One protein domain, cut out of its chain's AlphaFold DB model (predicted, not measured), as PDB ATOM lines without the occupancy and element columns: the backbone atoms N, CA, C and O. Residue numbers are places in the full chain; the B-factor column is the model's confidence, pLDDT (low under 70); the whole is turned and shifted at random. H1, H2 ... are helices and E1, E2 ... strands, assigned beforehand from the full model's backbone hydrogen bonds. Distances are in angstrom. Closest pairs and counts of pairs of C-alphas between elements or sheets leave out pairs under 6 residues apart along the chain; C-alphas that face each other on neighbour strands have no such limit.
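This is residues 853 to 911 of the 1224 residues of an uncharacterized protein of Tetracentron sinense (UniProt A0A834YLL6). A narrow hairpin of two antiparallel strands, E1 and E2, has one helix, H1, running lengthwise over one of its faces, near both strands but with few close contacts. The opening stretch, residues 853 to 866, has no named element; its residues 856 to 857 pair, parallel, with residues 895 to 896 of E1, along the edge away from E2. The printed part has 59 residues, with one named helix and two named strands in the order H1, E1, E2; the sheet's order is E1 - E2, and the class is mixed, helices and strands, with under half of the residues in named elements. The whole is only just compact, close to loose, with a radius of gyration of the C-alphas of 12.5 A, and elongated, spanning 39 by 21 by 19 A.

Look first at the hairpin of E1, residues 893 to 898, and E2, residues 908 to 911, antiparallel with 174 degrees between their directions. C-alphas 895 and 911 face each other at 4.8 A, and N 896 and O 910 are within hydrogen-bond range at 2.8 A. Then turn to H1, residues 867 to 881, in which every O i to N i+4 pair is within hydrogen-bond range. Its closest C-alphas to E1 are those of Val 874 and Met 898, 7.9 A apart. H1 and E2 are near each other, with 5 pairs of C-alphas within 10 A.

Find C-alpha 893 at (111.458, 171.967, 188.100); from there E1 runs 16.9 A to C-alpha 898. H1 starts at C-alpha 867, (138.950, 167.837, 191.333), and covers 20.9 A to C-alpha 881. E2 ends at C-alpha 911, (118.120, 169.016, 186.651).

The two C-alphas farthest apart, those of Ser 866 and Asn 889, are 38.9 A apart. The link from H1 to E1 is long, with 11 residues; that from E1 to E2 is short, with 9. The printed part has no cut, and no printed residue is under 70 in pLDDT.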
ATOM      1  N   GLN A 853     114.533 183.222 186.453       89.62
ATOM      2  CA  GLN A 853     115.318 183.592 187.642       89.62
ATOM      3  C   GLN A 853     114.924 182.853 188.938       89.62
ATOM      4  O   GLN A 853     115.719 182.774 189.863       89.62
ATOM      5  N   ASN A 854     113.706 182.308 189.018       89.62
ATOM      6  CA  ASN A 854     113.234 181.544 190.172       89.62
ATOM      7  C   ASN A 854     113.628 180.056 190.100       89.62
ATOM      8  O   ASN A 854     113.449 179.351 191.088       89.62
ATOM      9  N   HIS A 855     114.087 179.570 188.943       93.44
ATOM     10  CA  HIS A 855     114.338 178.150 188.677       93.44
ATOM     11  C   HIS A 855     115.814 177.817 188.432       93.44
ATOM     12  O   HIS A 855     116.161 176.640 188.458       93.44
ATOM     13  N   VAL A 856     116.667 178.813 188.174       94.50
ATOM     14  CA  VAL A 856     118.101 178.621 187.904       94.50
ATOM     15  C   VAL A 856     118.919 178.980 189.142       94.50
ATOM     16  O   VAL A 856     118.856 180.106 189.627       94.50
ATOM     17  N   ASN A 857     119.710 178.023 189.618       94.56
ATOM     18  CA  ASN A 857     120.570 178.116 190.789       94.56
ATOM     19  C   ASN A 857     122.041 177.942 190.375       94.56
ATOM     20  O   ASN A 857     122.372 177.042 189.605       94.56
ATOM     21  N   VAL A 858     122.942 178.763 190.918       94.25
ATOM     22  CA  VAL A 858     124.392 178.667 190.673       94.25
ATOM     23  C   VAL A 858     125.100 178.628 192.033       94.25
ATOM     24  O   VAL A 858     125.333 179.687 192.617       94.25
ATOM     25  N   PRO A 859     125.355 177.439 192.612       92.75
ATOM     26  CA  PRO A 859     126.055 177.333 193.889       92.75
ATOM     27  C   PRO A 859     127.521 177.771 193.774       92.75
ATOM     28  O   PRO A 859     128.159 177.617 192.732       92.75
ATOM     29  N   VAL A 860     128.051 178.286 194.882       92.31
ATOM     30  CA  VAL A 860     129.448 178.712 195.023       92.31
ATOM     31  C   VAL A 860     130.139 177.769 196.006       92.31
ATOM     32  O   VAL A 860     129.649 177.567 197.116       92.31
ATOM     33  N   PHE A 861     131.263 177.200 195.586       92.75
ATOM     34  CA  PHE A 861     132.163 176.368 196.389       92.75
ATOM     35  C   PHE A 861     133.504 177.103 196.584       92.75
ATOM     36  O   PHE A 861     133.770 178.051 195.836       92.75
ATOM     37  N   PRO A 862     134.350 176.707 197.557       92.06
ATOM     38  CA  PRO A 862     135.670 177.314 197.740       92.06
ATOM     39  C   PRO A 862     136.532 177.186 196.478       92.06
ATOM     40  O   PRO A 862     136.539 176.139 195.831       92.06
ATOM     41  N   ASP A 863     137.257 178.240 196.110       88.44
ATOM     42  CA  ASP A 863     138.156 178.223 194.951       88.44
ATOM     43  C   ASP A 863     139.492 177.522 195.287       88.44
ATOM     44  O   ASP A 863     139.960 177.561 196.424       88.44
ATOM     45  N   GLY A 864     140.125 176.893 194.288       87.50
ATOM     46  CA  GLY A 864     141.463 176.291 194.414       87.50
ATOM     47  C   GLY A 864     141.522 174.876 195.008       87.50
ATOM     48  O   GLY A 864     142.608 174.426 195.365       87.50
ATOM     49  N   LEU A 865     140.389 174.174 195.115       91.12
ATOM     50  CA  LEU A 865     140.348 172.774 195.558       91.12
ATOM     51  C   LEU A 865     140.797 171.805 194.448       91.12
ATOM     52  O   LEU A 865     140.818 172.161 193.267       91.12
ATOM     53  N   SER A 866     141.133 170.565 194.820       92.19
ATOM     54  CA  SER A 866     141.390 169.507 193.836       92.19
ATOM     55  C   SER A 866     140.081 169.019 193.183       92.19
ATOM     56  O   SER A 866     139.002 169.199 193.763       92.19
ATOM     57  N   PRO A 867     140.137 168.387 191.993       90.00
ATOM     58  CA  PRO A 867     138.950 167.837 191.333       90.00
ATOM     59  C   PRO A 867     138.197 166.795 192.177       90.00
ATOM     60  O   PRO A 867     136.978 166.684 192.065       90.00
ATOM     61  N   GLU A 868     138.905 166.058 193.035       89.44
ATOM     62  CA  GLU A 868     138.343 165.072 193.964       89.44
ATOM     63  C   GLU A 868     137.575 165.769 195.097       89.44
ATOM     64  O   GLU A 868     136.422 165.437 195.360       89.44
ATOM     65  N   SER A 869     138.152 166.811 195.707       90.44
ATOM     66  CA  SER A 869     137.438 167.621 196.703       90.44
ATOM     67  C   SER A 869     136.211 168.317 196.103       90.44
ATOM     68  O   SER A 869     135.161 168.374 196.739       90.44
ATOM     69  N   TYR A 870     136.286 168.819 194.864       92.50
ATOM     70  CA  TYR A 870     135.099 169.358 194.189       92.50
ATOM     71  C   TYR A 870     134.022 168.299 193.940       92.50
ATOM     72  O   TYR A 870     132.836 168.619 194.010       92.50
ATOM     73  N   GLU A 871     134.403 167.048 193.682       89.38
ATOM     74  CA  GLU A 871     133.458 165.940 193.542       89.38
ATOM     75  C   GLU A 871     132.706 165.660 194.854       89.38
ATOM     76  O   GLU A 871     131.483 165.513 194.819       89.38
ATOM     77  N   GLU A 872     133.379 165.714 196.010       88.25
ATOM     78  CA  GLU A 872     132.734 165.636 197.332       88.25
ATOM     79  C   GLU A 872     131.726 166.781 197.551       88.25
ATOM     80  O   GLU A 872     130.570 166.529 197.897       88.25
ATOM     81  N   TYR A 873     132.109 168.037 197.268       91.31
ATOM     82  CA  TYR A 873     131.196 169.191 197.364       91.31
ATOM     83  C   TYR A 873     129.971 169.057 196.444       91.31
ATOM     84  O   TYR A 873     128.856 169.412 196.838       91.31
ATOM     85  N   VAL A 874     130.150 168.530 195.227       90.56
ATOM     86  CA  VAL A 874     129.047 168.256 194.291       90.56
ATOM     87  C   VAL A 874     128.131 167.153 194.836       90.56
ATOM     88  O   VAL A 874     126.909 167.313 194.791       90.56
ATOM     89  N   GLN A 875     128.679 166.067 195.389       87.81
ATOM     90  CA  GLN A 875     127.894 164.979 195.987       87.81
ATOM     91  C   GLN A 875     127.077 165.448 197.198       87.81
ATOM     92  O   GLN A 875     125.876 165.170 197.267       87.81
ATOM     93  N   ASP A 876     127.675 166.212 198.115       88.62
ATOM     94  CA  ASP A 876     126.973 166.743 199.289       88.62
ATOM     95  C   ASP A 876     125.913 167.788 198.907       88.62
ATOM     96  O   ASP A 876     124.806 167.794 199.459       88.62
ATOM     97  N   TYR A 877     126.182 168.618 197.892       92.06
ATOM     98  CA  TYR A 877     125.182 169.531 197.341       92.06
ATOM     99  C   TYR A 877     123.998 168.779 196.714       92.06
ATOM    100  O   TYR A 877     122.848 169.121 196.992       92.06
ATOM    101  N   MET A 878     124.256 167.727 195.923       90.75
ATOM    102  CA  MET A 878     123.208 166.861 195.363       90.75
ATOM    103  C   MET A 878     122.390 166.164 196.459       90.75
ATOM    104  O   MET A 878     121.162 166.152 196.382       90.75
ATOM    105  N   SER A 879     123.055 165.644 197.498       88.19
ATOM    106  CA  SER A 879     122.432 165.018 198.675       88.19
ATOM    107  C   SER A 879     121.453 165.967 199.378       88.19
ATOM    108  O   SER A 879     120.329 165.579 199.699       88.19
ATOM    109  N   LYS A 880     121.839 167.241 199.536       88.81
ATOM    110  CA  LYS A 880     120.987 168.291 200.106       88.81
ATOM    111  C   LYS A 880     119.774 168.603 199.223       88.81
ATOM    112  O   LYS A 880     118.636 168.464 199.668       88.81
ATOM    113  N   ILE A 881     119.991 168.993 197.961       91.75
ATOM    114  CA  ILE A 881     118.885 169.444 197.092       91.75
ATOM    115  C   ILE A 881     117.907 168.317 196.729       91.75
ATOM    116  O   ILE A 881     116.778 168.612 196.336       91.75
ATOM    117  N   ALA A 882     118.321 167.051 196.865       87.06
ATOM    118  CA  ALA A 882     117.475 165.868 196.713       87.06
ATOM    119  C   ALA A 882     116.346 165.774 197.756       87.06
ATOM    120  O   ALA A 882     115.331 165.138 197.465       87.06
ATOM    121  N   MET A 883     116.525 166.396 198.929       84.50
ATOM    122  CA  MET A 883     115.555 166.414 200.034       84.50
ATOM    123  C   MET A 883     114.733 167.710 200.097       84.50
ATOM    124  O   MET A 883     113.632 167.716 200.645       84.50
ATOM    125  N   ASP A 884     115.223 168.803 199.502       88.69
ATOM    126  CA  ASP A 884     114.503 170.081 199.456       88.69
ATOM    127  C   ASP A 884     113.219 169.972 198.590       88.69
ATOM    128  O   ASP A 884     113.317 169.749 197.375       88.69
ATOM    129  N   PRO A 885     112.004 170.183 199.135       87.19
ATOM    130  CA  PRO A 885     110.763 170.040 198.375       87.19
ATOM    131  C   PRO A 885     110.587 171.149 197.324       87.19
ATOM    132  O   PRO A 885     110.807 172.330 197.589       87.19
ATOM    133  N   LEU A 886     110.119 170.781 196.125       88.69
ATOM    134  CA  LEU A 886     109.858 171.737 195.041       88.69
ATOM    135  C   LEU A 886     108.647 172.647 195.359       88.69
ATOM    136  O   LEU A 886     107.561 172.123 195.646       88.69
ATOM    137  N   PRO A 887     108.772 173.990 195.264       84.38
ATOM    138  CA  PRO A 887     107.680 174.905 195.596       84.38
ATOM    139  C   PRO A 887     106.457 174.759 194.677       84.38
ATOM    140  O   PRO A 887     106.523 174.974 193.468       84.38
ATOM    141  N   GLN A 888     105.298 174.467 195.271       80.06
ATOM    142  CA  GLN A 888     104.040 174.181 194.559       80.06
ATOM    143  C   GLN A 888     103.359 175.419 193.934       80.06
ATOM    144  O   GLN A 888     102.322 175.306 193.281       80.06
ATOM    145  N   ASN A 889     103.915 176.619 194.134       78.44
ATOM    146  CA  ASN A 889     103.414 177.875 193.567       78.44
ATOM    147  C   ASN A 889     104.019 178.217 192.189       78.44
ATOM    148  O   ASN A 889     103.607 179.206 191.578       78.44
ATOM    149  N   ARG A 890     104.968 177.412 191.695       85.38
ATOM    150  CA  ARG A 890     105.677 177.581 190.418       85.38
ATOM    151  C   ARG A 890     105.778 176.237 189.670       85.38
ATOM    152  O   ARG A 890     105.417 175.207 190.237       85.38
ATOM    153  N   PRO A 891     106.221 176.207 188.398       89.94
ATOM    154  CA  PRO A 891     106.519 174.953 187.705       89.94
ATOM    155  C   PRO A 891     107.465 174.053 188.515       89.94
ATOM    156  O   PRO A 891     108.433 174.533 189.100       89.94
ATOM    157  N   LEU A 892     107.190 172.748 188.546       92.31
ATOM    158  CA  LEU A 892     107.854 171.801 189.452       92.31
ATOM    159  C   LEU A 892     109.216 171.302 188.924       92.31
ATOM    160  O   LEU A 892     109.436 170.095 188.789       92.31
ATOM    161  N   TRP A 893     110.107 172.235 188.591       93.19
ATOM    162  CA  TRP A 893     111.458 171.967 188.100       93.19
ATOM    163  C   TRP A 893     112.459 173.052 188.514       93.19
ATOM    164  O   TRP A 893     112.092 174.220 188.638       93.19
ATOM    165  N   GLU A 894     113.720 172.665 188.697       95.25
ATOM    166  CA  GLU A 894     114.867 173.518 189.044       95.25
ATOM    167  C   GLU A 894     116.116 173.070 188.258       95.25
ATOM    168  O   GLU A 894     116.266 171.896 187.910       95.25
ATOM    169  N   VAL A 895     117.010 174.014 187.966       94.69
ATOM    170  CA  VAL A 895     118.261 173.830 187.216       94.69
ATOM    171  C   VAL A 895     119.411 174.338 188.076       94.69
ATOM    172  O   VAL A 895     119.364 175.473 188.538       94.69
ATOM    173  N   HIS A 896     120.443 173.526 188.287       95.69
ATOM    174  CA  HIS A 896     121.603 173.873 189.108       95.69
ATOM    175  C   HIS A 896     122.880 173.761 188.270       95.69
ATOM    176  O   HIS A 896     123.150 172.700 187.705       95.69
ATOM    177  N   ILE A 897     123.655 174.845 188.179       94.38
ATOM    178  CA  ILE A 897     124.848 174.943 187.325       94.38
ATOM    179  C   ILE A 897     126.089 175.105 188.208       94.38
ATOM    180  O   ILE A 897     126.263 176.135 188.853       94.38
ATOM    181  N   MET A 898     126.960 174.096 188.233       93.50
ATOM    182  CA  MET A 898     128.214 174.089 188.991       93.50
ATOM    183  C   MET A 898     129.397 174.262 188.034       93.50
ATOM    184  O   MET A 898     129.648 173.407 187.189       93.50
ATOM    185  N   LYS A 899     130.134 175.369 188.181       91.75
ATOM    186  CA  LYS A 899     131.263 175.765 187.312       91.75
ATOM    187  C   LYS A 899     132.615 175.113 187.658       91.75
ATOM    188  O   LYS A 899     133.633 175.517 187.106       91.75
ATOM    189  N   TYR A 900     132.641 174.209 188.634       92.00
ATOM    190  CA  TYR A 900     133.870 173.668 189.217       92.00
ATOM    191  C   TYR A 900     134.222 172.320 188.573       92.00
ATOM    192  O   TYR A 900     133.312 171.504 188.388       92.00
ATOM    193  N   PRO A 901     135.500 172.073 188.232       91.00
ATOM    194  CA  PRO A 901     135.914 170.821 187.619       91.00
ATOM    195  C   PRO A 901     135.932 169.687 188.649       91.00
ATOM    196  O   PRO A 901     136.463 169.847 189.744       91.00
ATOM    197  N   THR A 902     135.396 168.531 188.273       89.31
ATOM    198  CA  THR A 902     135.537 167.264 189.002       89.31
ATOM    199  C   THR A 902     136.459 166.317 188.236       89.31
ATOM    200  O   THR A 902     136.826 166.586 187.090       89.31
ATOM    201  N   SER A 903     136.795 165.171 188.832       84.00
ATOM    202  CA  SER A 903     137.552 164.085 188.183       84.00
ATOM    203  C   SER A 903     136.999 163.664 186.803       84.00
ATOM    204  O   SER A 903     137.741 163.182 185.947       84.00
ATOM    205  N   ASN A 904     135.694 163.860 186.573       80.88
ATOM    206  CA  ASN A 904     134.949 163.352 185.422       80.88
ATOM    207  C   ASN A 904     134.364 164.437 184.492       80.88
ATOM    208  O   ASN A 904     133.862 164.094 183.416       80.88
ATOM    209  N   ALA A 905     134.372 165.721 184.877       87.38
ATOM    210  CA  ALA A 905     133.758 166.801 184.096       87.38
ATOM    211  C   ALA A 905     134.358 168.186 184.396       87.38
ATOM    212  O   ALA A 905     134.676 168.498 185.536       87.38
ATOM    213  N   ALA A 906     134.418 169.070 183.393       89.75
ATOM    214  CA  ALA A 906     134.835 170.469 183.577       89.75
ATOM    215  C   ALA A 906     133.790 171.345 184.312       89.75
ATOM    216  O   ALA A 906     134.084 172.471 184.704       89.75
ATOM    217  N   GLY A 907     132.569 170.835 184.476       90.94
ATOM    218  CA  GLY A 907     131.458 171.464 185.183       90.94
ATOM    219  C   GLY A 907     130.235 170.547 185.163       90.94
ATOM    220  O   GLY A 907     130.134 169.654 184.318       90.94
ATOM    221  N   THR A 908     129.300 170.763 186.088       92.25
ATOM    222  CA  THR A 908     128.176 169.846 186.339       92.25
ATOM    223  C   THR A 908     126.837 170.576 186.251       92.25
ATOM    224  O   THR A 908     126.618 171.586 186.920       92.25
ATOM    225  N   LEU A 909     125.913 170.034 185.454       93.25
ATOM    226  CA  LEU A 909     124.527 170.493 185.338       93.25
ATOM    227  C   LEU A 909     123.599 169.484 186.026       93.25
ATOM    228  O   LEU A 909     123.566 168.320 185.635       93.25
ATOM    229  N   VAL A 910     122.814 169.926 187.010       93.56
ATOM    230  CA  VAL A 910     121.804 169.091 187.681       93.56
ATOM    231  C   VAL A 910     120.404 169.626 187.396       93.56
ATOM    232  O   VAL A 910     120.110 170.800 187.617       93.56
ATOM    233  N   LEU A 911     119.531 168.741 186.914       93.75
ATOM    234  CA  LEU A 911     118.120 169.016 186.651       93.75
ATOM    235  C   LEU A 911     117.272 168.322 187.717       93.75
ATOM    236  O   LEU A 911     117.189 167.095 187.755       93.75
TER     237      LEU A 911